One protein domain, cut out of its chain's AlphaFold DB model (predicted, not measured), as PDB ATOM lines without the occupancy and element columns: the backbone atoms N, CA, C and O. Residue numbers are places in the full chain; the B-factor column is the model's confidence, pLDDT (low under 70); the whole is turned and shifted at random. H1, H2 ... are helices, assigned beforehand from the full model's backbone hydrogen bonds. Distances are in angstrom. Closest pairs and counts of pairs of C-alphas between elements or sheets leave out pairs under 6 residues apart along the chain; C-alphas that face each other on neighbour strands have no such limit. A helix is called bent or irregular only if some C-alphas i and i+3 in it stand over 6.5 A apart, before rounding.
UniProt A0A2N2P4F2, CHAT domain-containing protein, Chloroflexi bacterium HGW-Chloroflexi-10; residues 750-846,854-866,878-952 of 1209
ATOM      1  N   TYR A 750     -51.979  32.419   1.221       74.38
ATOM      2  CA  TYR A 750     -52.787  33.083   0.200       74.38
ATOM      3  C   TYR A 750     -51.922  33.767  -0.852       74.38
ATOM      4  O   TYR A 750     -52.121  33.541  -2.041       74.38
ATOM      5  N   ASN A 751     -50.883  34.494  -0.432       75.31
ATOM      6  CA  ASN A 751     -49.896  35.074  -1.340       75.31
ATOM      7  C   ASN A 751     -49.232  33.996  -2.208       75.31
ATOM      8  O   ASN A 751     -49.010  34.204  -3.399       75.31
ATOM      9  N   ALA A 752     -48.940  32.820  -1.638       79.19
ATOM     10  CA  ALA A 752     -48.455  31.685  -2.414       79.19
ATOM     11  C   ALA A 752     -49.504  31.198  -3.433       79.19
ATOM     12  O   ALA A 752     -49.153  30.906  -4.572       79.19
ATOM     13  N   ALA A 753     -50.784  31.134  -3.068       77.56
ATOM     14  CA  ALA A 753     -51.852  30.714  -3.974       77.56
ATOM     15  C   ALA A 753     -52.053  31.679  -5.152       77.56
ATOM     16  O   ALA A 753     -52.074  31.246  -6.310       77.56
ATOM     17  N   ASP A 754     -52.126  32.977  -4.859       76.38
ATOM     18  CA  ASP A 754     -52.228  34.045  -5.854       76.38
ATOM     19  C   ASP A 754     -51.034  34.032  -6.798       76.38
ATOM     20  O   ASP A 754     -51.186  34.193  -8.008       76.38
ATOM     21  N   GLU A 755     -49.840  33.764  -6.274       81.69
ATOM     22  CA  GLU A 755     -48.638  33.657  -7.084       81.69
ATOM     23  C   GLU A 755     -48.715  32.483  -8.077       81.69
ATOM     24  O   GLU A 755     -48.368  32.654  -9.248       81.69
ATOM     25  N   VAL A 756     -49.248  31.317  -7.675       84.31
ATOM     26  CA  VAL A 756     -49.501  30.194  -8.606       84.31
ATOM     27  C   VAL A 756     -50.471  30.609  -9.712       84.31
ATOM     28  O   VAL A 756     -50.238  30.310 -10.887       84.31
ATOM     29  N   GLU A 757     -51.567  31.279  -9.354       81.88
ATOM     30  CA  GLU A 757     -52.584  31.708 -10.314       81.88
ATOM     31  C   GLU A 757     -52.055  32.796 -11.257       81.88
ATOM     32  O   GLU A 757     -52.297  32.746 -12.465       81.88
ATOM     33  N   ARG A 758     -51.256  33.732 -10.743       79.62
ATOM     34  CA  ARG A 758     -50.586  34.769 -11.527       79.62
ATOM     35  C   ARG A 758     -49.637  34.160 -12.554       79.62
ATOM     36  O   ARG A 758     -49.741  34.494 -13.734       79.62
ATOM     37  N   ILE A 759     -48.764  33.239 -12.137       83.56
ATOM     38  CA  ILE A 759     -47.850  32.520 -13.040       83.56
ATOM     39  C   ILE A 759     -48.650  31.788 -14.126       83.56
ATOM     40  O   ILE A 759     -48.326  31.878 -15.310       83.56
ATOM     41  N   TRP A 760     -49.732  31.110 -13.738       84.75
ATOM     42  CA  TRP A 760     -50.607  30.391 -14.659       84.75
ATOM     43  C   TRP A 760     -51.256  31.312 -15.706       84.75
ATOM     44  O   TRP A 760     -51.183  31.030 -16.906       84.75
ATOM     45  N   ARG A 761     -51.848  32.435 -15.282       79.75
ATOM     46  CA  ARG A 761     -52.489  33.417 -16.174       79.75
ATOM     47  C   ARG A 761     -51.495  34.069 -17.121       79.75
ATOM     48  O   ARG A 761     -51.780  34.185 -18.312       79.75
ATOM     49  N   LEU A 762     -50.329  34.469 -16.614       78.00
ATOM     50  CA  LEU A 762     -49.277  35.062 -17.434       78.00
ATOM     51  C   LEU A 762     -48.787  34.063 -18.487       78.00
ATOM     52  O   LEU A 762     -48.658  34.422 -19.659       78.00
ATOM     53  N   TRP A 763     -48.587  32.799 -18.103       84.38
ATOM     54  CA  TRP A 763     -48.208  31.751 -19.045       84.38
ATOM     55  C   TRP A 763     -49.290  31.528 -20.112       84.38
ATOM     56  O   TRP A 763     -48.972  31.509 -21.299       84.38
ATOM     57  N   LEU A 764     -50.573  31.450 -19.735       80.06
ATOM     58  CA  LEU A 764     -51.682  31.343 -20.694       80.06
ATOM     59  C   LEU A 764     -51.749  32.542 -21.655       80.06
ATOM     60  O   LEU A 764     -51.923  32.358 -22.862       80.06
ATOM     61  N   ALA A 765     -51.570  33.764 -21.149       73.38
ATOM     62  CA  ALA A 765     -51.553  34.974 -21.968       73.38
ATOM     63  C   ALA A 765     -50.373  34.984 -22.956       73.38
ATOM     64  O   ALA A 765     -50.527  35.408 -24.105       73.38
ATOM     65  N   ALA A 766     -49.211  34.476 -22.539       72.00
ATOM     66  CA  ALA A 766     -48.055  34.303 -23.412       72.00
ATOM     67  C   ALA A 766     -48.316  33.260 -24.510       72.00
ATOM     68  O   ALA A 766     -47.955  33.483 -25.662       72.00
ATOM     69  N   GLN A 767     -49.012  32.164 -24.188       69.75
ATOM     70  CA  GLN A 767     -49.404  31.140 -25.167       69.75
ATOM     71  C   GLN A 767     -50.380  31.671 -26.229       69.75
ATOM     72  O   GLN A 767     -50.357  31.198 -27.363       69.75
ATOM     73  N   ALA A 768     -51.230  32.646 -25.894       65.75
ATOM     74  CA  ALA A 768     -52.192  33.228 -26.832       65.75
ATOM     75  C   ALA A 768     -51.555  34.189 -27.857       65.75
ATOM     76  O   ALA A 768     -52.107  34.386 -28.938       65.75
ATOM     77  N   LYS A 769     -50.405  34.796 -27.530       58.12
ATOM     78  CA  LYS A 769     -49.754  35.842 -28.343       58.12
ATOM     79  C   LYS A 769     -48.623  35.338 -29.247       58.12
ATOM     80  O   LYS A 769     -48.119  36.111 -30.059       58.12
ATOM     81  N   VAL A 770     -48.200  34.082 -29.111       56.75
ATOM     82  CA  VAL A 770     -46.962  33.575 -29.722       56.75
ATOM     83  C   VAL A 770     -47.265  32.524 -30.803       56.75
ATOM     84  O   VAL A 770     -48.104  31.652 -30.576       56.75
ATOM     85  N   PRO A 771     -46.606  32.565 -31.985       55.59
ATOM     86  CA  PRO A 771     -46.790  31.557 -33.026       55.59
ATOM     87  C   PRO A 771     -46.490  30.135 -32.516       55.59
ATOM     88  O   PRO A 771     -45.577  29.961 -31.697       55.59
ATOM     89  N   PRO A 772     -47.191  29.101 -33.022       47.97
ATOM     90  CA  PRO A 772     -46.933  27.713 -32.642       47.97
ATOM     91  C   PRO A 772     -45.463  27.339 -32.892       47.97
ATOM     92  O   PRO A 772     -44.979  27.469 -34.014       47.97
ATOM     93  N   GLY A 773     -44.763  26.857 -31.859       49.72
ATOM     94  CA  GLY A 773     -43.376  26.374 -31.957       49.72
ATOM     95  C   GLY A 773     -42.292  27.304 -31.396       49.72
ATOM     96  O   GLY A 773     -41.115  26.952 -31.459       49.72
ATOM     97  N   THR A 774     -42.651  28.453 -30.817       49.12
ATOM     98  CA  THR A 774     -41.690  29.341 -30.132       49.12
ATOM     99  C   THR A 774     -41.656  29.030 -28.627       49.12
ATOM    100  O   THR A 774     -42.716  29.067 -27.999       49.12
ATOM    101  N   PRO A 775     -40.496  28.721 -28.015       52.25
ATOM    102  CA  PRO A 775     -40.420  28.422 -26.585       52.25
ATOM    103  C   PRO A 775     -40.708  29.676 -25.742       52.25
ATOM    104  O   PRO A 775     -39.904  30.603 -25.664       52.25
ATOM    105  N   THR A 776     -41.883  29.722 -25.111       56.56
ATOM    106  CA  THR A 776     -42.336  30.795 -24.202       56.56
ATOM    107  C   THR A 776     -41.809  30.598 -22.777       56.56
ATOM    108  O   THR A 776     -42.575  30.600 -21.812       56.56
ATOM    109  N   ASP A 777     -40.501  30.407 -22.624       56.72
ATOM    110  CA  ASP A 777     -39.877  30.150 -21.315       56.72
ATOM    111  C   ASP A 777     -39.631  31.434 -20.494       56.72
ATOM    112  O   ASP A 777     -39.185  31.370 -19.349       56.72
ATOM    113  N   GLN A 778     -39.958  32.611 -21.043       58.97
ATOM    114  CA  GLN A 778     -39.832  33.903 -20.350       58.97
ATOM    115  C   GLN A 778     -40.874  34.110 -19.237       58.97
ATOM    116  O   GLN A 778     -40.678  34.969 -18.387       58.97
ATOM    117  N   VAL A 779     -41.957  33.323 -19.213       69.62
ATOM    118  CA  VAL A 779     -43.109  33.520 -18.305       69.62
ATOM    119  C   VAL A 779     -43.245  32.380 -17.279       69.62
ATOM    120  O   VAL A 779     -44.327  32.057 -16.799       69.62
ATOM    121  N   LEU A 780     -42.125  31.729 -16.958       82.75
ATOM    122  CA  LEU A 780     -42.028  30.669 -15.948       82.75
ATOM    123  C   LEU A 780     -41.576  31.219 -14.591       82.75
ATOM    124  O   LEU A 780     -40.912  32.256 -14.521       82.75
ATOM    125  N   ALA A 781     -41.888  30.484 -13.520       85.50
ATOM    126  CA  ALA A 781     -41.641  30.927 -12.152       85.50
ATOM    127  C   ALA A 781     -40.153  31.244 -11.893       85.50
ATOM    128  O   ALA A 781     -39.239  30.552 -12.369       85.50
ATOM    129  N   THR A 782     -39.895  32.299 -11.124       83.94
ATOM    130  CA  THR A 782     -38.552  32.679 -10.672       83.94
ATOM    131  C   THR A 782     -38.091  31.785  -9.513       83.94
ATOM    132  O   THR A 782     -38.916  31.160  -8.842       83.94
ATOM    133  N   PRO A 783     -36.779  31.719  -9.213       80.25
ATOM    134  CA  PRO A 783     -36.286  30.973  -8.053       80.25
ATOM    135  C   PRO A 783     -36.912  31.429  -6.725       80.25
ATOM    136  O   PRO A 783     -37.206  30.594  -5.872       80.25
ATOM    137  N   ALA A 784     -37.156  32.736  -6.566       76.38
ATOM    138  CA  ALA A 784     -37.795  33.298  -5.377       76.38
ATOM    139  C   ALA A 784     -39.258  32.849  -5.250       76.38
ATOM    140  O   ALA A 784     -39.678  32.431  -4.173       76.38
ATOM    141  N   GLN A 785     -40.010  32.857  -6.357       85.12
ATOM    142  CA  GLN A 785     -41.386  32.355  -6.392       85.12
ATOM    143  C   GLN A 785     -41.430  30.857  -6.073       85.12
ATOM    144  O   GLN A 785     -42.206  30.430  -5.230       85.12
ATOM    145  N   LEU A 786     -40.546  30.048  -6.666       86.06
ATOM    146  CA  LEU A 786     -40.477  28.614  -6.370       86.06
ATOM    147  C   LEU A 786     -40.140  28.337  -4.898       86.06
ATOM    148  O   LEU A 786     -40.703  27.409  -4.316       86.06
ATOM    149  N   HIS A 787     -39.273  29.143  -4.277       82.06
ATOM    150  CA  HIS A 787     -38.993  29.042  -2.844       82.06
ATOM    151  C   HIS A 787     -40.225  29.388  -2.001       82.06
ATOM    152  O   HIS A 787     -40.595  28.598  -1.134       82.06
ATOM    153  N   LEU A 788     -40.889  30.516  -2.284       80.56
ATOM    154  CA  LEU A 788     -42.132  30.928  -1.616       80.56
ATOM    155  C   LEU A 788     -43.183  29.808  -1.679       80.56
ATOM    156  O   LEU A 788     -43.756  29.419  -0.664       80.56
ATOM    157  N   LEU A 789     -43.393  29.241  -2.870       85.75
ATOM    158  CA  LEU A 789     -44.371  28.181  -3.101       85.75
ATOM    159  C   LEU A 789     -43.979  26.850  -2.438       85.75
ATOM    160  O   LEU A 789     -44.854  26.088  -2.034       85.75
ATOM    161  N   THR A 790     -42.686  26.558  -2.299       84.81
ATOM    162  CA  THR A 790     -42.212  25.354  -1.591       84.81
ATOM    163  C   THR A 790     -42.369  25.494  -0.074       84.81
ATOM    164  O   THR A 790     -42.679  24.519   0.614       84.81
ATOM    165  N   GLU A 791     -42.156  26.699   0.452       80.56
ATOM    166  CA  GLU A 791     -42.206  26.996   1.885       80.56
ATOM    167  C   GLU A 791     -43.644  27.149   2.398       80.56
ATOM    168  O   GLU A 791     -44.001  26.566   3.421       80.56
ATOM    169  N   HIS A 792     -44.481  27.891   1.671       78.88
ATOM    170  CA  HIS A 792     -45.835  28.254   2.105       78.88
ATOM    171  C   HIS A 792     -46.945  27.574   1.292       78.88
ATOM    172  O   HIS A 792     -48.075  27.468   1.758       78.88
ATOM    173  N   GLY A 793     -46.640  27.039   0.107       70.38
ATOM    174  CA  GLY A 793     -47.626  26.428  -0.793       70.38
ATOM    175  C   GLY A 793     -47.917  24.942  -0.550       70.38
ATOM    176  O   GLY A 793     -48.537  24.310  -1.410       70.38
ATOM    177  N   ARG A 794     -47.473  24.365   0.579       71.81
ATOM    178  CA  ARG A 794     -47.734  22.954   0.946       71.81
ATOM    179  C   ARG A 794     -49.216  22.653   1.152       71.81
ATOM    180  O   ARG A 794     -49.645  21.542   0.878       71.81
ATOM    181  N   HIS A 795     -49.974  23.639   1.623       69.62
ATOM    182  CA  HIS A 795     -51.403  23.504   1.899       69.62
ATOM    183  C   HIS A 795     -52.287  23.720   0.666       69.62
ATOM    184  O   HIS A 795     -53.488  23.514   0.749       69.62
ATOM    185  N   LEU A 796     -51.707  24.135  -0.465       71.56
ATOM    186  CA  LEU A 796     -52.456  24.401  -1.692       71.56
ATOM    187  C   LEU A 796     -52.769  23.096  -2.436       71.56
ATOM    188  O   LEU A 796     -51.916  22.206  -2.499       71.56
ATOM    189  N   ASP A 797     -53.916  23.031  -3.111       73.06
ATOM    190  CA  ASP A 797     -54.253  21.946  -4.042       73.06
ATOM    191  C   ASP A 797     -54.363  22.409  -5.517       73.06
ATOM    192  O   ASP A 797     -55.449  22.445  -6.104       73.06
ATOM    193  N   PRO A 798     -53.257  22.828  -6.158       76.88
ATOM    194  CA  PRO A 798     -53.286  23.260  -7.545       76.88
ATOM    195  C   PRO A 798     -53.448  22.063  -8.490       76.88
ATOM    196  O   PRO A 798     -52.715  21.089  -8.390       76.88
ATOM    197  N   LYS A 799     -54.323  22.196  -9.497       82.75
ATOM    198  CA  LYS A 799     -54.504  21.194 -10.568       82.75
ATOM    199  C   LYS A 799     -53.160  20.732 -11.160       82.75
ATOM    200  O   LYS A 799     -52.326  21.578 -11.489       82.75
ATOM    201  N   ALA A 800     -53.037  19.439 -11.466       81.94
ATOM    202  CA  ALA A 800     -51.889  18.800 -12.130       81.94
ATOM    203  C   ALA A 800     -51.168  19.635 -13.215       81.94
ATOM    204  O   ALA A 800     -49.943  19.687 -13.248       81.94
ATOM    205  N   VAL A 801     -51.894  20.336 -14.094       85.31
ATOM    206  CA  VAL A 801     -51.287  21.161 -15.161       85.31
ATOM    207  C   VAL A 801     -50.449  22.321 -14.596       85.31
ATOM    208  O   VAL A 801     -49.379  22.628 -15.121       85.31
ATOM    209  N   LYS A 802     -50.889  22.938 -13.493       88.44
ATOM    210  CA  LYS A 802     -50.144  23.989 -12.785       88.44
ATOM    211  C   LYS A 802     -48.919  23.406 -12.078       88.44
ATOM    212  O   LYS A 802     -47.848  24.004 -12.138       88.44
ATOM    213  N   LEU A 803     -49.036  22.218 -11.481       88.38
ATOM    214  CA  LEU A 803     -47.893  21.508 -10.894       88.38
ATOM    215  C   LEU A 803     -46.835  21.153 -11.948       88.38
ATOM    216  O   LEU A 803     -45.647  21.338 -11.698       88.38
ATOM    217  N   LEU A 804     -47.243  20.735 -13.152       88.81
ATOM    218  CA  LEU A 804     -46.322  20.510 -14.272       88.81
ATOM    219  C   LEU A 804     -45.627  21.803 -14.722       88.81
ATOM    220  O   LEU A 804     -44.447  21.773 -15.070       88.81
ATOM    221  N   LEU A 805     -46.324  22.942 -14.688       89.56
ATOM    222  CA  LEU A 805     -45.729  24.249 -14.981       89.56
ATOM    223  C   LEU A 805     -44.664  24.634 -13.940       89.56
ATOM    224  O   LEU A 805     -43.590  25.124 -14.300       89.56
ATOM    225  N   LEU A 806     -44.932  24.379 -12.655       91.56
ATOM    226  CA  LEU A 806     -43.976  24.607 -11.566       91.56
ATOM    227  C   LEU A 806     -42.792  23.634 -11.638       91.56
ATOM    228  O   LEU A 806     -41.651  24.059 -11.467       91.56
ATOM    229  N   LEU A 807     -43.031  22.369 -11.998       90.62
ATOM    230  CA  LEU A 807     -41.985  21.382 -12.265       90.62
ATOM    231  C   LEU A 807     -41.073  21.840 -13.414       90.62
ATOM    232  O   LEU A 807     -39.856  21.880 -13.245       90.62
ATOM    233  N   ARG A 808     -41.647  22.257 -14.552       90.50
ATOM    234  CA  ARG A 808     -40.888  22.821 -15.684       90.50
ATOM    235  C   ARG A 808     -40.083  24.047 -15.253       90.50
ATOM    236  O   ARG A 808     -38.907  24.169 -15.592       90.50
ATOM    237  N   SER A 809     -40.690  24.935 -14.467       90.69
ATOM    238  CA  SER A 809     -40.007  26.113 -13.920       90.69
ATOM    239  C   SER A 809     -38.812  25.707 -13.049       90.69
ATOM    240  O   SER A 809     -37.724  26.257 -13.204       90.69
ATOM    241  N   ALA A 810     -38.967  24.691 -12.195       88.81
ATOM    242  CA  ALA A 810     -37.887  24.182 -11.355       88.81
ATOM    243  C   ALA A 810     -36.732  23.575 -12.169       88.81
ATOM    244  O   ALA A 810     -35.566  23.816 -11.847       88.81
ATOM    245  N   VAL A 811     -37.035  22.862 -13.260       88.38
ATOM    246  CA  VAL A 811     -36.022  22.329 -14.188       88.38
ATOM    247  C   VAL A 811     -35.244  23.462 -14.859       88.38
ATOM    248  O   VAL A 811     -34.012  23.453 -14.830       88.38
ATOM    249  N   LEU A 812     -35.936  24.474 -15.397       87.06
ATOM    250  CA  LEU A 812     -35.298  25.634 -16.030       87.06
ATOM    251  C   LEU A 812     -34.378  26.379 -15.052       87.06
ATOM    252  O   LEU A 812     -33.267  26.781 -15.408       87.06
ATOM    253  N   ARG A 813     -34.831  26.560 -13.807       85.00
ATOM    254  CA  ARG A 813     -34.104  27.304 -12.769       85.00
ATOM    255  C   ARG A 813     -33.083  26.457 -12.000       85.00
ATOM    256  O   ARG A 813     -32.372  27.006 -11.162       85.00
ATOM    257  N   ASN A 814     -32.960  25.160 -12.299       78.75
ATOM    258  CA  ASN A 814     -32.118  24.204 -11.568       78.75
ATOM    259  C   ASN A 814     -32.362  24.218 -10.042       78.75
ATOM    260  O   ASN A 814     -31.418  24.110  -9.257       78.75
ATOM    261  N   THR A 815     -33.619  24.370  -9.619       81.94
ATOM    262  CA  THR A 815     -34.038  24.264  -8.212       81.94
ATOM    263  C   THR A 815     -34.538  22.850  -7.903       81.94
ATOM    264  O   THR A 815     -34.650  22.017  -8.802       81.94
ATOM    265  N   SER A 816     -34.854  22.558  -6.636       82.44
ATOM    266  CA  SER A 816     -35.393  21.245  -6.259       82.44
ATOM    267  C   SER A 816     -36.701  20.947  -6.998       82.44
ATOM    268  O   SER A 816     -37.634  21.753  -6.980       82.44
ATOM    269  N   THR A 817     -36.760  19.791  -7.659       87.38
ATOM    270  CA  THR A 817     -37.947  19.289  -8.369       87.38
ATOM    271  C   THR A 817     -38.808  18.380  -7.495       87.38
ATOM    272  O   THR A 817     -39.972  18.154  -7.813       87.38
ATOM    273  N   LEU A 818     -38.249  17.882  -6.388       84.00
ATOM    274  CA  LEU A 818     -38.868  16.894  -5.507       84.00
ATOM    275  C   LEU A 818     -40.237  17.337  -4.948       84.00
ATOM    276  O   LEU A 818     -41.179  16.562  -5.095       84.00
ATOM    277  N   PRO A 819     -40.419  18.579  -4.440       85.38
ATOM    278  CA  PRO A 819     -41.706  19.006  -3.877       85.38
ATOM    279  C   PRO A 819     -42.861  18.965  -4.884       85.38
ATOM    280  O   PRO A 819     -44.014  18.784  -4.510       85.38
ATOM    281  N   TRP A 820     -42.563  19.153  -6.171       87.25
ATOM    282  CA  TRP A 820     -43.563  19.128  -7.240       87.25
ATOM    283  C   TRP A 820     -43.874  17.698  -7.682       87.25
ATOM    284  O   TRP A 820     -45.021  17.393  -7.993       87.25
ATOM    285  N   LEU A 821     -42.863  16.823  -7.685       83.69
ATOM    286  CA  LEU A 821     -43.004  15.411  -8.048       83.69
ATOM    287  C   LEU A 821     -43.755  14.606  -6.992       83.69
ATOM    288  O   LEU A 821     -44.611  13.808  -7.358       83.69
ATOM    289  N   GLU A 822     -43.468  14.833  -5.708       81.06
ATOM    290  CA  GLU A 822     -44.200  14.205  -4.601       81.06
ATOM    291  C   GLU A 822     -45.692  14.540  -4.697       81.06
ATOM    292  O   GLU A 822     -46.527  13.642  -4.745       81.06
ATOM    293  N   ARG A 823     -46.023  15.825  -4.881       81.50
ATOM    294  CA  ARG A 823     -47.414  16.288  -5.004       81.50
ATOM    295  C   ARG A 823     -48.132  15.717  -6.225       81.50
ATOM    296  O   ARG A 823     -49.255  15.250  -6.089       81.50
ATOM    297  N   LEU A 824     -47.471  15.692  -7.386       80.25
ATOM    298  CA  LEU A 824     -48.011  15.052  -8.595       80.25
ATOM    299  C   LEU A 824     -48.236  13.537  -8.416       80.25
ATOM    300  O   LEU A 824     -49.087  12.968  -9.099       80.25
ATOM    301  N   GLY A 825     -47.463  12.884  -7.539       71.38
ATOM    302  CA  GLY A 825     -47.529  11.448  -7.250       71.38
ATOM    303  C   GLY A 825     -48.550  11.037  -6.186       71.38
ATOM    304  O   GLY A 825     -49.030   9.907  -6.221       71.38
ATOM    305  N   GLU A 826     -48.915  11.928  -5.262       69.56
ATOM    306  CA  GLU A 826     -49.832  11.636  -4.147       69.56
ATOM    307  C   GLU A 826     -51.301  11.450  -4.575       69.56
ATOM    308  O   GLU A 826     -52.081  10.826  -3.853       69.56
ATOM    309  N   LYS A 827     -51.708  11.975  -5.739       62.84
ATOM    310  CA  LYS A 827     -53.119  12.021  -6.166       62.84
ATOM    311  C   LYS A 827     -53.385  11.179  -7.413       62.84
ATOM    312  O   LYS A 827     -52.947  11.521  -8.508       62.84
ATOM    313  N   GLU A 828     -54.237  10.155  -7.284       58.84
ATOM    314  CA  GLU A 828     -54.667   9.275  -8.395       58.84
ATOM    315  C   GLU A 828     -55.246  10.035  -9.608       58.84
ATOM    316  O   GLU A 828     -55.110   9.604 -10.752       58.84
ATOM    317  N   LYS A 829     -55.893  11.191  -9.385       56.75
ATOM    318  CA  LYS A 829     -56.427  12.038 -10.468       56.75
ATOM    319  C   LYS A 829     -55.332  12.750 -11.271       56.75
ATOM    320  O   LYS A 829     -55.547  13.050 -12.444       56.75
ATOM    321  N   GLU A 830     -54.197  13.053 -10.650       62.91
ATOM    322  CA  GLU A 830     -53.116  13.849 -11.242       62.91
ATOM    323  C   GLU A 830     -52.124  12.971 -11.998       62.91
ATOM    324  O   GLU A 830     -51.740  13.307 -13.123       62.91
ATOM    325  N   SER A 831     -51.828  11.784 -11.461       66.50
ATOM    326  CA  SER A 831     -51.145  10.721 -12.200       66.50
ATOM    327  C   SER A 831     -51.948  10.292 -13.432       66.50
ATOM    328  O   SER A 831     -51.366  10.048 -14.493       66.50
ATOM    329  N   GLY A 832     -53.286  10.298 -13.346       70.44
ATOM    330  CA  GLY A 832     -54.198   9.997 -14.453       70.44
ATOM    331  C   GLY A 832     -53.966  10.835 -15.720       70.44
ATOM    332  O   GLY A 832     -54.101  10.318 -16.830       70.44
ATOM    333  N   LEU A 833     -53.535  12.094 -15.578       75.31
ATOM    334  CA  LEU A 833     -53.200  12.971 -16.705       75.31
ATOM    335  C   LEU A 833     -51.934  12.505 -17.443       75.31
ATOM    336  O   LEU A 833     -51.894  12.504 -18.673       75.31
ATOM    337  N   ILE A 834     -50.911  12.075 -16.701       79.94
ATOM    338  CA  ILE A 834     -49.675  11.526 -17.275       79.94
ATOM    339  C   ILE A 834     -49.933  10.137 -17.873       79.94
ATOM    340  O   ILE A 834     -49.439   9.852 -18.961       79.94
ATOM    341  N   HIS A 835     -50.773   9.309 -17.239       77.38
ATOM    342  CA  HIS A 835     -51.239   8.039 -17.809       77.38
ATOM    343  C   HIS A 835     -51.937   8.237 -19.163       77.38
ATOM    344  O   HIS A 835     -51.654   7.494 -20.105       77.38
ATOM    345  N   ALA A 836     -52.801   9.253 -19.283       74.62
ATOM    346  CA  ALA A 836     -53.500   9.582 -20.524       74.62
ATOM    347  C   ALA A 836     -52.543  10.058 -21.631       74.62
ATOM    348  O   ALA A 836     -52.623   9.573 -22.762       74.62
ATOM    349  N   LEU A 837     -51.595  10.949 -21.308       77.12
ATOM    350  CA  LEU A 837     -50.579  11.427 -22.257       77.12
ATOM    351  C   LEU A 837     -49.598  10.327 -22.693       77.12
ATOM    352  O   LEU A 837     -49.121  10.336 -23.824       77.12
ATOM    353  N   GLU A 838     -49.307   9.366 -21.817       78.88
ATOM    354  CA  GLU A 838     -48.439   8.220 -22.109       78.88
ATOM    355  C   GLU A 838     -49.197   7.058 -22.794       78.88
ATOM    356  O   GLU A 838     -48.582   6.078 -23.215       78.88
ATOM    357  N   GLY A 839     -50.522   7.163 -22.957       70.50
ATOM    358  CA  GLY A 839     -51.350   6.175 -23.660       70.50
ATOM    359  C   GLY A 839     -51.614   4.884 -22.877       70.50
ATOM    360  O   GLY A 839     -51.800   3.827 -23.482       70.50
ATOM    361  N   LEU A 840     -51.610   4.945 -21.542       71.88
ATOM    362  CA  LEU A 840     -51.834   3.801 -20.652       71.88
ATOM    363  C   LEU A 840     -53.314   3.673 -20.241       71.88
ATOM    364  O   LEU A 840     -53.983   4.688 -20.047       71.88
ATOM    365  N   PRO A 841     -53.844   2.444 -20.074       59.81
ATOM    366  CA  PRO A 841     -55.218   2.241 -19.621       59.81
ATOM    367  C   PRO A 841     -55.399   2.721 -18.172       59.81
ATOM    368  O   PRO A 841     -54.662   2.306 -17.283       59.81
ATOM    369  N   LEU A 842     -56.395   3.582 -17.935       60.19
ATOM    370  CA  LEU A 842     -56.816   4.010 -16.596       60.19
ATOM    371  C   LEU A 842     -57.687   2.913 -15.961       60.19
ATOM    372  O   LEU A 842     -58.702   2.529 -16.546       60.19
ATOM    373  N   GLU A 843     -57.337   2.428 -14.765       48.56
ATOM    374  CA  GLU A 843     -58.084   1.357 -14.073       48.56
ATOM    375  C   GLU A 843     -59.515   1.765 -13.663       48.56
ATOM    376  O   GLU A 843     -60.368   0.902 -13.466       48.56
ATOM    377  N   ASN A 844     -59.839   3.067 -13.635       45.50
ATOM    378  CA  ASN A 844     -61.174   3.575 -13.305       45.50
ATOM    379  C   ASN A 844     -61.747   4.504 -14.392       45.50
ATOM    380  O   ASN A 844     -61.324   5.641 -14.577       45.50
ATOM    381  N   LYS A 845     -62.813   4.049 -15.065       41.31
ATOM    382  CA  LYS A 845     -63.539   4.731 -16.164       41.31
ATOM    383  C   LYS A 845     -64.248   6.060 -15.806       41.31
ATOM    384  O   LYS A 845     -65.020   6.554 -16.623       41.31
ATOM    385  N   LYS A 846     -64.051   6.639 -14.614       41.69
ATOM    386  CA  LYS A 846     -64.811   7.821 -14.143       41.69
ATOM    387  C   LYS A 846     -64.101   9.172 -14.246       41.69
ATOM    388  O   LYS A 846     -64.731  10.186 -13.970       41.69
ATOM    389  N   GLU A 854     -55.320  17.878 -21.028       74.38
ATOM    390  CA  GLU A 854     -54.340  17.047 -21.741       74.38
ATOM    391  C   GLU A 854     -53.576  17.863 -22.785       74.38
ATOM    392  O   GLU A 854     -52.355  17.768 -22.885       74.38
ATOM    393  N   GLU A 855     -54.270  18.727 -23.529       75.75
ATOM    394  CA  GLU A 855     -53.618  19.610 -24.490       75.75
ATOM    395  C   GLU A 855     -52.632  20.578 -23.821       75.75
ATOM    396  O   GLU A 855     -51.502  20.722 -24.296       75.75
ATOM    397  N   LEU A 856     -53.029  21.228 -22.724       79.12
ATOM    398  CA  LEU A 856     -52.169  22.168 -22.001       79.12
ATOM    399  C   LEU A 856     -50.968  21.463 -21.360       79.12
ATOM    400  O   LEU A 856     -49.841  21.937 -21.500       79.12
ATOM    401  N   ALA A 857     -51.175  20.306 -20.729       81.50
ATOM    402  CA  ALA A 857     -50.085  19.505 -20.177       81.50
ATOM    403  C   ALA A 857     -49.133  18.996 -21.269       81.50
ATOM    404  O   ALA A 857     -47.915  19.061 -21.107       81.50
ATOM    405  N   GLY A 858     -49.666  18.591 -22.424       78.81
ATOM    406  CA  GLY A 858     -48.858  18.229 -23.581       78.81
ATOM    407  C   GLY A 858     -47.997  19.387 -24.093       78.81
ATOM    408  O   GLY A 858     -46.847  19.169 -24.465       78.81
ATOM    409  N   ARG A 859     -48.494  20.632 -24.064       79.81
ATOM    410  CA  ARG A 859     -47.680  21.818 -24.389       79.81
ATOM    411  C   ARG A 859     -46.570  22.050 -23.362       79.81
ATOM    412  O   ARG A 859     -45.438  22.297 -23.761       79.81
ATOM    413  N   ILE A 860     -46.862  21.917 -22.065       83.94
ATOM    414  CA  ILE A 860     -45.871  22.088 -20.983       83.94
ATOM    415  C   ILE A 860     -44.740  21.052 -21.080       83.94
ATOM    416  O   ILE A 860     -43.587  21.378 -20.800       83.94
ATOM    417  N   LEU A 861     -45.052  19.825 -21.503       84.88
ATOM    418  CA  LEU A 861     -44.093  18.725 -21.666       84.88
ATOM    419  C   LEU A 861     -43.453  18.652 -23.068       84.88
ATOM    420  O   LEU A 861     -42.769  17.677 -23.393       84.88
ATOM    421  N   GLY A 862     -43.674  19.662 -23.916       75.50
ATOM    422  CA  GLY A 862     -43.033  19.757 -25.231       75.50
ATOM    423  C   GLY A 862     -43.562  18.773 -26.283       75.50
ATOM    424  O   GLY A 862     -42.861  18.467 -27.243       75.50
ATOM    425  N   LEU A 863     -44.795  18.269 -26.148       75.00
ATOM    426  CA  LEU A 863     -45.401  17.323 -27.101       75.00
ATOM    427  C   LEU A 863     -45.843  17.983 -28.423       75.00
ATOM    428  O   LEU A 863     -46.139  17.284 -29.389       75.00
ATOM    429  N   ARG A 864     -45.916  19.323 -28.492       62.97
ATOM    430  CA  ARG A 864     -46.378  20.082 -29.673       62.97
ATOM    431  C   ARG A 864     -45.381  21.173 -30.106       62.97
ATOM    432  O   ARG A 864     -45.669  22.359 -30.014       62.97
ATOM    433  N   SER A 865     -44.237  20.749 -30.635       46.72
ATOM    434  CA  SER A 865     -43.413  21.503 -31.601       46.72
ATOM    435  C   SER A 865     -43.327  20.643 -32.881       46.72
ATOM    436  O   SER A 865     -43.445  19.423 -32.743       46.72
ATOM    437  N   PRO A 866     -43.253  21.184 -34.118       41.81
ATOM    438  CA  PRO A 866     -43.751  20.539 -35.345       41.81
ATOM    439  C   PRO A 866     -42.906  19.329 -35.775       41.81
ATOM    440  O   PRO A 866     -42.080  19.403 -36.675       41.81
ATOM    441  N   TYR A 878     -43.585   2.322 -25.655       76.06
ATOM    442  CA  TYR A 878     -43.499   3.559 -24.871       76.06
ATOM    443  C   TYR A 878     -44.415   4.645 -25.476       76.06
ATOM    444  O   TYR A 878     -44.719   4.583 -26.671       76.06
ATOM    445  N   GLY A 879     -44.859   5.610 -24.662       78.69
ATOM    446  CA  GLY A 879     -45.828   6.650 -25.040       78.69
ATOM    447  C   GLY A 879     -45.218   7.984 -25.491       78.69
ATOM    448  O   GLY A 879     -44.007   8.100 -25.712       78.69
ATOM    449  N   ASP A 880     -46.071   9.003 -25.652       79.56
ATOM    450  CA  ASP A 880     -45.685  10.313 -26.199       79.56
ATOM    451  C   ASP A 880     -44.799  11.123 -25.231       79.56
ATOM    452  O   ASP A 880     -43.900  11.843 -25.680       79.56
ATOM    453  N   VAL A 881     -44.970  10.960 -23.913       85.19
ATOM    454  CA  VAL A 881     -44.121  11.617 -22.902       85.19
ATOM    455  C   VAL A 881     -42.716  11.016 -22.933       85.19
ATOM    456  O   VAL A 881     -41.730  11.755 -22.995       85.19
ATOM    457  N   SER A 882     -42.608   9.685 -23.012       87.00
ATOM    458  CA  SER A 882     -41.328   8.983 -23.209       87.00
ATOM    459  C   SER A 882     -40.628   9.368 -24.515       87.00
ATOM    460  O   SER A 882     -39.403   9.523 -24.551       87.00
ATOM    461  N   TRP A 883     -41.390   9.568 -25.594       84.75
ATOM    462  CA  TRP A 883     -40.834  10.032 -26.863       84.75
ATOM    463  C   TRP A 883     -40.267  11.455 -26.746       84.75
ATOM    464  O   TRP A 883     -39.130  11.687 -27.168       84.75
ATOM    465  N   SER A 884     -41.008  12.382 -26.127       84.56
ATOM    466  CA  SER A 884     -40.549  13.762 -25.895       84.56
ATOM    467  C   SER A 884     -39.281  13.802 -25.043       84.56
ATOM    468  O   SER A 884     -38.307  14.454 -25.423       84.56
ATOM    469  N   ALA A 885     -39.228  13.005 -23.971       87.81
ATOM    470  CA  ALA A 885     -38.060  12.894 -23.100       87.81
ATOM    471  C   ALA A 885     -36.769  12.520 -23.857       87.81
ATOM    472  O   ALA A 885     -35.688  13.018 -23.543       87.81
ATOM    473  N   VAL A 886     -36.856  11.676 -24.890       88.56
ATOM    474  CA  VAL A 886     -35.678  11.197 -25.633       88.56
ATOM    475  C   VAL A 886     -35.355  12.043 -26.868       88.56
ATOM    476  O   VAL A 886     -34.175  12.288 -27.159       88.56
ATOM    477  N   ARG A 887     -36.378  12.453 -27.624       85.19
ATOM    478  CA  ARG A 887     -36.226  12.973 -28.994       85.19
ATOM    479  C   ARG A 887     -36.333  14.483 -29.116       85.19
ATOM    480  O   ARG A 887     -35.869  15.006 -30.127       85.19
ATOM    481  N   ASN A 888     -36.906  15.175 -28.134       83.62
ATOM    482  CA  ASN A 888     -37.074  16.619 -28.233       83.62
ATOM    483  C   ASN A 888     -35.703  17.330 -28.317       83.62
ATOM    484  O   ASN A 888     -34.720  16.898 -27.704       83.62
ATOM    485  N   ALA A 889     -35.614  18.392 -29.121       80.88
ATOM    486  CA  ALA A 889     -34.397  19.173 -29.318       80.88
ATOM    487  C   ALA A 889     -34.034  19.994 -28.069       80.88
ATOM    488  O   ALA A 889     -32.848  20.112 -27.740       80.88
ATOM    489  N   ASP A 890     -35.033  20.477 -27.329       83.62
ATOM    490  CA  ASP A 890     -34.825  21.269 -26.119       83.62
ATOM    491  C   ASP A 890     -34.529  20.387 -24.893       83.62
ATOM    492  O   ASP A 890     -35.182  19.374 -24.646       83.62
ATOM    493  N   ALA A 891     -33.504  20.758 -24.124       86.12
ATOM    494  CA  ALA A 891     -33.144  20.076 -22.885       86.12
ATOM    495  C   ALA A 891     -34.202  20.247 -21.792       86.12
ATOM    496  O   ALA A 891     -34.406  19.314 -21.016       86.12
ATOM    497  N   LEU A 892     -34.882  21.396 -21.751       86.81
ATOM    498  CA  LEU A 892     -35.920  21.669 -20.762       86.81
ATOM    499  C   LEU A 892     -37.128  20.748 -20.954       86.81
ATOM    500  O   LEU A 892     -37.568  20.111 -19.995       86.81
ATOM    501  N   ASP A 893     -37.608  20.616 -22.190       86.81
ATOM    502  CA  ASP A 893     -38.688  19.691 -22.549       86.81
ATOM    503  C   ASP A 893     -38.321  18.246 -22.200       86.81
ATOM    504  O   ASP A 893     -39.090  17.546 -21.538       86.81
ATOM    505  N   ARG A 894     -37.109  17.816 -22.582       90.69
ATOM    506  CA  ARG A 894     -36.634  16.453 -22.318       90.69
ATOM    507  C   ARG A 894     -36.597  16.123 -20.830       90.69
ATOM    508  O   ARG A 894     -37.083  15.075 -20.413       90.69
ATOM    509  N   GLN A 895     -36.003  17.010 -20.034       91.31
ATOM    510  CA  GLN A 895     -35.835  16.809 -18.595       91.31
ATOM    511  C   GLN A 895     -37.174  16.890 -17.854       91.31
ATOM    512  O   GLN A 895     -37.426  16.067 -16.978       91.31
ATOM    513  N   SER A 896     -38.060  17.812 -18.244       90.62
ATOM    514  CA  SER A 896     -39.401  17.939 -17.655       90.62
ATOM    515  C   SER A 896     -40.269  16.713 -17.957       90.62
ATOM    516  O   SER A 896     -40.925  16.194 -17.056       90.62
ATOM    517  N   ALA A 897     -40.228  16.199 -19.192       89.00
ATOM    518  CA  ALA A 897     -40.932  14.975 -19.578       89.00
ATOM    519  C   ALA A 897     -40.374  13.732 -18.864       89.00
ATOM    520  O   ALA A 897     -41.148  12.912 -18.376       89.00
ATOM    521  N   ALA A 898     -39.047  13.610 -18.740       90.19
ATOM    522  CA  ALA A 898     -38.419  12.506 -18.013       90.19
ATOM    523  C   ALA A 898     -38.810  12.481 -16.529       90.19
ATOM    524  O   ALA A 898     -39.099  11.416 -15.995       90.19
ATOM    525  N   LEU A 899     -38.853  13.648 -15.880       90.00
ATOM    526  CA  LEU A 899     -39.276  13.771 -14.486       90.00
ATOM    527  C   LEU A 899     -40.779  13.520 -14.317       90.00
ATOM    528  O   LEU A 899     -41.169  12.847 -13.377       90.00
ATOM    529  N   ALA A 900     -41.630  13.973 -15.240       88.06
ATOM    530  CA  ALA A 900     -43.067  13.694 -15.172       88.06
ATOM    531  C   ALA A 900     -43.390  12.183 -15.214       88.06
ATOM    532  O   ALA A 900     -44.358  11.748 -14.596       88.06
ATOM    533  N   LEU A 901     -42.565  11.367 -15.886       87.19
ATOM    534  CA  LEU A 901     -42.740   9.907 -15.941       87.19
ATOM    535  C   LEU A 901     -42.547   9.209 -14.589       87.19
ATOM    536  O   LEU A 901     -43.053   8.103 -14.418       87.19
ATOM    537  N   THR A 902     -41.849   9.818 -13.624       85.81
ATOM    538  CA  THR A 902     -41.610   9.193 -12.307       85.81
ATOM    539  C   THR A 902     -42.887   9.066 -11.484       85.81
ATOM    540  O   THR A 902     -42.952   8.253 -10.571       85.81
ATOM    541  N   VAL A 903     -43.922   9.837 -11.829       81.44
ATOM    542  CA  VAL A 903     -45.261   9.768 -11.226       81.44
ATOM    543  C   VAL A 903     -45.941   8.413 -11.498       81.44
ATOM    544  O   VAL A 903     -46.813   7.998 -10.744       81.44
ATOM    545  N   LEU A 904     -45.527   7.697 -12.551       76.56
ATOM    546  CA  LEU A 904     -46.107   6.413 -12.965       76.56
ATOM    547  C   LEU A 904     -45.518   5.190 -12.228       76.56
ATOM    548  O   LEU A 904     -45.934   4.063 -12.497       76.56
ATOM    549  N   ASP A 905     -44.531   5.376 -11.344       67.25
ATOM    550  CA  ASP A 905     -43.678   4.298 -10.801       67.25
ATOM    551  C   ASP A 905     -44.256   3.585  -9.556       67.25
ATOM    552  O   ASP A 905     -43.536   2.929  -8.807       67.25
ATOM    553  N   THR A 906     -45.558   3.710  -9.282       56.78
ATOM    554  CA  THR A 906     -46.114   3.324  -7.975       56.78
ATOM    555  C   THR A 906     -46.495   1.847  -7.815       56.78
ATOM    556  O   THR A 906     -46.570   1.425  -6.664       56.78
ATOM    557  N   GLN A 907     -46.697   1.027  -8.872       51.06
ATOM    558  CA  GLN A 907     -47.213  -0.358  -8.686       51.06
ATOM    559  C   GLN A 907     -46.753  -1.508  -9.633       51.06
ATOM    560  O   GLN A 907     -47.296  -2.605  -9.515       51.06
ATOM    561  N   ALA A 908     -45.748  -1.385 -10.522       49.28
ATOM    562  CA  ALA A 908     -45.295  -2.556 -11.317       49.28
ATOM    563  C   ALA A 908     -43.831  -2.511 -11.805       49.28
ATOM    564  O   ALA A 908     -43.379  -1.500 -12.336       49.28
ATOM    565  N   GLU A 909     -43.123  -3.653 -11.754       47.97
ATOM    566  CA  GLU A 909     -41.726  -3.829 -12.224       47.97
ATOM    567  C   GLU A 909     -41.503  -3.475 -13.714       47.97
ATOM    568  O   GLU A 909     -40.391  -3.142 -14.124       47.97
ATOM    569  N   SER A 910     -42.557  -3.507 -14.536       45.50
ATOM    570  CA  SER A 910     -42.556  -3.131 -15.959       45.50
ATOM    571  C   SER A 910     -42.997  -1.679 -16.224       45.50
ATOM    572  O   SER A 910     -42.983  -1.236 -17.374       45.50
ATOM    573  N   GLY A 911     -43.379  -0.932 -15.180       54.47
ATOM    574  CA  GLY A 911     -43.940   0.421 -15.258       54.47
ATOM    575  C   GLY A 911     -42.949   1.570 -15.062       54.47
ATOM    576  O   GLY A 911     -43.311   2.704 -15.382       54.47
ATOM    577  N   SER A 912     -41.723   1.288 -14.603       71.06
ATOM    578  CA  SER A 912     -40.779   2.326 -14.169       71.06
ATOM    579  C   SER A 912     -40.375   3.315 -15.260       71.06
ATOM    580  O   SER A 912     -40.192   2.955 -16.432       71.06
ATOM    581  N   ALA A 913     -40.175   4.576 -14.861       79.62
ATOM    582  CA  ALA A 913     -39.714   5.639 -15.756       79.62
ATOM    583  C   ALA A 913     -38.409   5.240 -16.470       79.62
ATOM    584  O   ALA A 913     -38.249   5.462 -17.671       79.62
ATOM    585  N   TYR A 914     -37.510   4.551 -15.758       84.94
ATOM    586  CA  TYR A 914     -36.268   4.007 -16.307       84.94
ATOM    587  C   TYR A 914     -36.501   2.993 -17.432       84.94
ATOM    588  O   TYR A 914     -35.845   3.084 -18.469       84.94
ATOM    589  N   HIS A 915     -37.435   2.049 -17.267       83.62
ATOM    590  CA  HIS A 915     -37.718   1.043 -18.294       83.62
ATOM    591  C   HIS A 915     -38.283   1.677 -19.573       83.62
ATOM    592  O   HIS A 915     -37.844   1.355 -20.678       83.62
ATOM    593  N   ARG A 916     -39.206   2.632 -19.424       83.44
ATOM    594  CA  ARG A 916     -39.845   3.336 -20.547       83.44
ATOM    595  C   ARG A 916     -38.860   4.190 -21.336       83.44
ATOM    596  O   ARG A 916     -38.819   4.120 -22.565       83.44
ATOM    597  N   LEU A 917     -38.022   4.948 -20.628       88.06
ATOM    598  CA  LEU A 917     -36.953   5.727 -21.243       88.06
ATOM    599  C   LEU A 917     -35.937   4.817 -21.940       88.06
ATOM    600  O   LEU A 917     -35.479   5.149 -23.028       88.06
ATOM    601  N   GLU A 918     -35.616   3.655 -21.370       87.50
ATOM    602  CA  GLU A 918     -34.703   2.693 -21.989       87.50
ATOM    603  C   GLU A 918     -35.255   2.122 -23.304       87.50
ATOM    604  O   GLU A 918     -34.519   2.038 -24.290       87.50
ATOM    605  N   GLU A 919     -36.546   1.778 -23.359       85.38
ATOM    606  CA  GLU A 919     -37.208   1.366 -24.605       85.38
ATOM    607  C   GLU A 919     -37.204   2.497 -25.647       85.38
ATOM    608  O   GLU A 919     -36.871   2.254 -26.807       85.38
ATOM    609  N   ALA A 920     -37.456   3.748 -25.246       85.62
ATOM    610  CA  ALA A 920     -37.392   4.900 -26.150       85.62
ATOM    611  C   ALA A 920     -35.959   5.215 -26.639       85.62
ATOM    612  O   ALA A 920     -35.748   5.595 -27.796       85.62
ATOM    613  N   LEU A 921     -34.941   5.024 -25.791       87.75
ATOM    614  CA  LEU A 921     -33.525   5.209 -26.133       87.75
ATOM    615  C   LEU A 921     -33.034   4.174 -27.163       87.75
ATOM    616  O   LEU A 921     -32.144   4.493 -27.962       87.75
ATOM    617  N   LYS A 922     -33.592   2.951 -27.174       86.38
ATOM    618  CA  LYS A 922     -33.226   1.886 -28.134       86.38
ATOM    619  C   LYS A 922     -33.500   2.274 -29.585       86.38
ATOM    620  O   LYS A 922     -32.731   1.860 -30.456       86.38
ATOM    621  N   ASP A 923     -34.493   3.126 -29.819       82.50
ATOM    622  CA  ASP A 923     -34.881   3.576 -31.157       82.50
ATOM    623  C   ASP A 923     -33.944   4.649 -31.741       82.50
ATOM    624  O   ASP A 923     -34.028   4.962 -32.929       82.50
ATOM    625  N   MET A 924     -33.037   5.250 -30.956       82.31
ATOM    626  CA  MET A 924     -32.075   6.230 -31.488       82.31
ATOM    627  C   MET A 924     -30.953   5.567 -32.286       82.31
ATOM    628  O   MET A 924     -30.182   4.787 -31.736       82.31
ATOM    629  N   GLU A 925     -30.784   5.955 -33.548       78.94
ATOM    630  CA  GLU A 925     -29.839   5.340 -34.493       78.94
ATOM    631  C   GLU A 925     -28.362   5.458 -34.066       78.94
ATOM    632  O   GLU A 925     -27.586   4.510 -34.208       78.94
ATOM    633  N   PHE A 926     -27.955   6.591 -33.482       84.62
ATOM    634  CA  PHE A 926     -26.549   6.867 -33.170       84.62
ATOM    635  C   PHE A 926     -26.157   6.458 -31.743       84.62
ATOM    636  O   PHE A 926     -26.615   7.046 -30.759       84.62
ATOM    637  N   ARG A 927     -25.209   5.513 -31.616       82.62
ATOM    638  CA  ARG A 927     -24.710   5.003 -30.318       82.62
ATOM    639  C   ARG A 927     -24.153   6.096 -29.396       82.62
ATOM    640  O   ARG A 927     -24.417   6.066 -28.198       82.62
ATOM    641  N   LEU A 928     -23.411   7.064 -29.941       84.19
ATOM    642  CA  LEU A 928     -22.797   8.135 -29.146       84.19
ATOM    643  C   LEU A 928     -23.848   9.127 -28.612       84.19
ATOM    644  O   LEU A 928     -23.818   9.496 -27.442       84.19
ATOM    645  N   GLN A 929     -24.815   9.515 -29.451       85.25
ATOM    646  CA  GLN A 929     -25.927  10.379 -29.036       85.25
ATOM    647  C   GLN A 929     -26.803   9.677 -27.996       85.25
ATOM    648  O   GLN A 929     -27.170  10.288 -26.997       85.25
ATOM    649  N   ARG A 930     -27.060   8.376 -28.183       88.00
ATOM    650  CA  ARG A 930     -27.772   7.542 -27.211       88.00
ATOM    651  C   ARG A 930     -27.071   7.510 -25.857       88.00
ATOM    652  O   ARG A 930     -27.740   7.645 -24.840       88.00
ATOM    653  N   PHE A 931     -25.744   7.389 -25.837       87.62
ATOM    654  CA  PHE A 931     -24.960   7.414 -24.602       87.62
ATOM    655  C   PHE A 931     -25.101   8.747 -23.850       87.62
ATOM    656  O   PHE A 931     -25.429   8.747 -22.665       87.62
ATOM    657  N   PHE A 932     -24.921   9.884 -24.532       88.06
ATOM    658  CA  PHE A 932     -25.060  11.200 -23.897       88.06
ATOM    659  C   PHE A 932     -26.494  11.500 -23.460       88.06
ATOM    660  O   PHE A 932     -26.698  12.038 -22.374       88.06
ATOM    661  N   ARG A 933     -27.484  11.117 -24.271       91.00
ATOM    662  CA  ARG A 933     -28.901  11.283 -23.937       91.00
ATOM    663  C   ARG A 933     -29.291  10.431 -22.732       91.00
ATOM    664  O   ARG A 933     -29.959  10.923 -21.836       91.00
ATOM    665  N   ARG A 934     -28.821   9.182 -22.661       90.94
ATOM    666  CA  ARG A 934     -29.005   8.324 -21.482       90.94
ATOM    667  C   ARG A 934     -28.396   8.960 -20.233       90.94
ATOM    668  O   ARG A 934     -29.057   9.008 -19.205       90.94
ATOM    669  N   ALA A 935     -27.161   9.458 -20.324       88.75
ATOM    670  CA  ALA A 935     -26.488  10.110 -19.201       88.75
ATOM    671  C   ALA A 935     -27.239  11.362 -18.709       88.75
ATOM    672  O   ALA A 935     -27.313  11.584 -17.506       88.75
ATOM    673  N   GLU A 936     -27.831  12.135 -19.626       91.50
ATOM    674  CA  GLU A 936     -28.692  13.281 -19.309       91.50
ATOM    675  C   GLU A 936     -29.971  12.860 -18.575       91.50
ATOM    676  O   GLU A 936     -30.259  13.370 -17.494       91.50
ATOM    677  N   LEU A 937     -30.726  11.916 -19.144       90.88
ATOM    678  CA  LEU A 937     -32.038  11.526 -18.624       90.88
ATOM    679  C   LEU A 937     -31.937  10.744 -17.313       90.88
ATOM    680  O   LEU A 937     -32.680  11.001 -16.377       90.88
ATOM    681  N   PHE A 938     -30.995   9.812 -17.202       90.12
ATOM    682  CA  PHE A 938     -30.826   9.067 -15.954       90.12
ATOM    683  C   PHE A 938     -30.136   9.926 -14.894       90.12
ATOM    684  O   PHE A 938     -30.444   9.808 -13.714       90.12
ATOM    685  N   GLY A 939     -29.274  10.861 -15.308       87.06
ATOM    686  CA  GLY A 939     -28.682  11.835 -14.399       87.06
ATOM    687  C   GLY A 939     -29.708  12.771 -13.761       87.06
ATOM    688  O   GLY A 939     -29.598  13.034 -12.567       87.06
ATOM    689  N   ILE A 940     -30.707  13.253 -14.517       87.88
ATOM    690  CA  ILE A 940     -31.773  14.101 -13.953       87.88
ATOM    691  C   ILE A 940     -32.691  13.313 -13.007       87.88
ATOM    692  O   ILE A 940     -33.091  13.850 -11.979       87.88
ATOM    693  N   LEU A 941     -32.966  12.037 -13.304       87.12
ATOM    694  CA  LEU A 941     -33.750  11.160 -12.430       87.12
ATOM    695  C   LEU A 941     -33.029  10.875 -11.104       87.12
ATOM    696  O   LEU A 941     -33.633  10.992 -10.040       87.12
ATOM    697  N   GLU A 942     -31.731  10.565 -11.148       84.12
ATOM    698  CA  GLU A 942     -30.932  10.360  -9.934       84.12
ATOM    699  C   GLU A 942     -30.760  11.646  -9.108       84.12
ATOM    700  O   GLU A 942     -30.709  11.580  -7.881       84.12
ATOM    701  N   ASP A 943     -30.672  12.821  -9.749       80.94
ATOM    702  CA  ASP A 943     -30.695  14.112  -9.043       80.94
ATOM    703  C   ASP A 943     -32.058  14.379  -8.373       80.94
ATOM    704  O   ASP A 943     -32.100  15.052  -7.348       80.94
ATOM    705  N   ALA A 944     -33.153  13.824  -8.901       78.56
ATOM    706  CA  ALA A 944     -34.486  13.889  -8.299       78.56
ATOM    707  C   ALA A 944     -34.745  12.789  -7.246       78.56
ATOM    708  O   ALA A 944     -35.880  12.619  -6.808       78.56
ATOM    709  N   GLY A 945     -33.718  12.029  -6.843       75.31
ATOM    710  CA  GLY A 945     -33.821  10.995  -5.806       75.31
ATOM    711  C   GLY A 945     -34.336   9.635  -6.289       75.31
ATOM    712  O   GLY A 945     -34.520   8.733  -5.473       75.31
ATOM    713  N   GLN A 946     -34.533   9.444  -7.597       78.69
ATOM    714  CA  GLN A 946     -35.021   8.181  -8.153       78.69
ATOM    715  C   GLN A 946     -33.881   7.177  -8.333       78.69
ATOM    716  O   GLN A 946     -32.902   7.441  -9.035       78.69
ATOM    717  N   SER A 947     -34.023   5.992  -7.741       73.31
ATOM    718  CA  SER A 947     -33.017   4.929  -7.832       73.31
ATOM    719  C   SER A 947     -33.273   4.037  -9.043       73.31
ATOM    720  O   SER A 947     -34.365   3.499  -9.188       73.31
ATOM    721  N   ASN A 948     -32.270   3.839  -9.902       74.69
ATOM    722  CA  ASN A 948     -32.397   2.921 -11.033       74.69
ATOM    723  C   ASN A 948     -32.394   1.451 -10.554       74.69
ATOM    724  O   ASN A 948     -31.372   1.006 -10.021       74.69
ATOM    725  N   PRO A 949     -33.460   0.669 -10.795       64.94
ATOM    726  CA  PRO A 949     -33.533  -0.725 -10.358       64.94
ATOM    727  C   PRO A 949     -32.663  -1.686 -11.191       64.94
ATOM    728  O   PRO A 949     -32.405  -2.808 -10.758       64.94
ATOM    729  N   GLN A 950     -32.185  -1.286 -12.381       66.88
ATOM    730  CA  GLN A 950     -31.405  -2.165 -13.263       66.88
ATOM    731  C   GLN A 950     -29.878  -2.054 -13.064       66.88
ATOM    732  O   GLN A 950     -29.346  -0.945 -12.931       66.88
ATOM    733  N   PRO A 951     -29.127  -3.176 -13.134       58.91
ATOM    734  CA  PRO A 951     -27.670  -3.164 -13.039       58.91
ATOM    735  C   PRO A 951     -27.039  -2.422 -14.227       58.91
ATOM    736  O   PRO A 951     -27.115  -2.857 -15.374       58.91
ATOM    737  N   GLN A 952     -26.394  -1.288 -13.943       69.88
ATOM    738  CA  GLN A 952     -25.697  -0.475 -14.945       69.88
ATOM    739  C   GLN A 952     -24.254  -0.949 -15.166       69.88
ATOM    740  O   GLN A 952     -23.534  -1.206 -14.191       69.88
TER     741      GLN A 952
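Overview. This is residues 750 to 846, 854 to 866 and 878 to 952 of the 1209 residues of the protein "CHAT domain-containing protein" of Chloroflexi bacterium HGW-Chloroflexi-10 (UniProt A0A2N2P4F2). Ten helices, mostly crossed, make a rounded globule with H8 in the middle. H3 packs on H8 and joins it to H1 and H2 at one end of the longest axis; the hairpin of H9 and H10 packs on H8 toward the other end, and H4, H5 and H7 also pack on H8. The printed part has 185 residues, with H1 to H10 in order along it and no named strand; the class is all helix. It is compact, with a radius of gyration of the C-alphas of 16.1 A, and spans 46 by 36 by 33 A.

Along the chain. Find C-alpha 750 at (-52.787, 33.083, 0.200); from there H1 runs 28.8 A to residue 769. Next come H2, residues 783 to 795, H3, residues 800 to 813 and 19.7 A, H4, residues 818 to 826, and H5, residues 828 to 837. H2 is irregular: C-alphas 792 and 795 are 7.3 A apart. Then find H6, residues 854 to 860, H7, residues 880 to 887, and H8, residues 891 to 904, starting at C-alpha 891 (-33.144, 20.076, -22.885) and 21.3 A long. H9 is residues 913 to 922; H10, residues 927 to 943, runs 23.9 A to C-alpha 943 at (-30.695, 14.112, -9.043).

Arrangement. Look at residues 752 to 756, with which alone H1 touches H2: the closest C-alphas, of Ala 752 and Leu 789, are 5.4 A apart. H2 and H3 form a hairpin, closest at C-alphas 783 and 813, 6.4 A. H3 touches H6 at a shallow tilt of 11 degrees, the same way, closest at C-alphas 801 and 857, 5.4 A. H3 touches the hub H8 at a steep tilt of 45 degrees, opposite ways, closest at C-alphas 808 and 896, 5.5 A. H8 touches six helices, among them H4, closest at C-alphas 903 and 825, 4.9 A, and H5, at C-alphas 903 and 831, 6.0 A. H7 and H8 form a hairpin, closest at C-alphas 885 and 894, 3.9 A. H9 and H10 form another, at a shallow tilt of 9 degrees, closest at C-alphas 921 and 930, 6.3 A. H1 and H8 are apart. Every O i to N i+4 pair is within hydrogen-bond range in H1, H3, H6, H7, H9 and H10; H2 has 7 of 9, H4 4 of 5, H5 4 of 6 and H8 7 of 10.

Size, cuts and confidence. The two C-alphas farthest apart, of Tyr 750 and Arg 927, are 50.1 A apart. Residues 847 to 853 and 867 to 877 are not printed; the C-alphas across these cuts are 15.9 A and 20.0 A apart. The link from H1 to H2, residues 770 to 782, is long. The mean pLDDT of the printed part is 77.0, and 40 residues are under 70, among them 767 to 779 and 905 to 911.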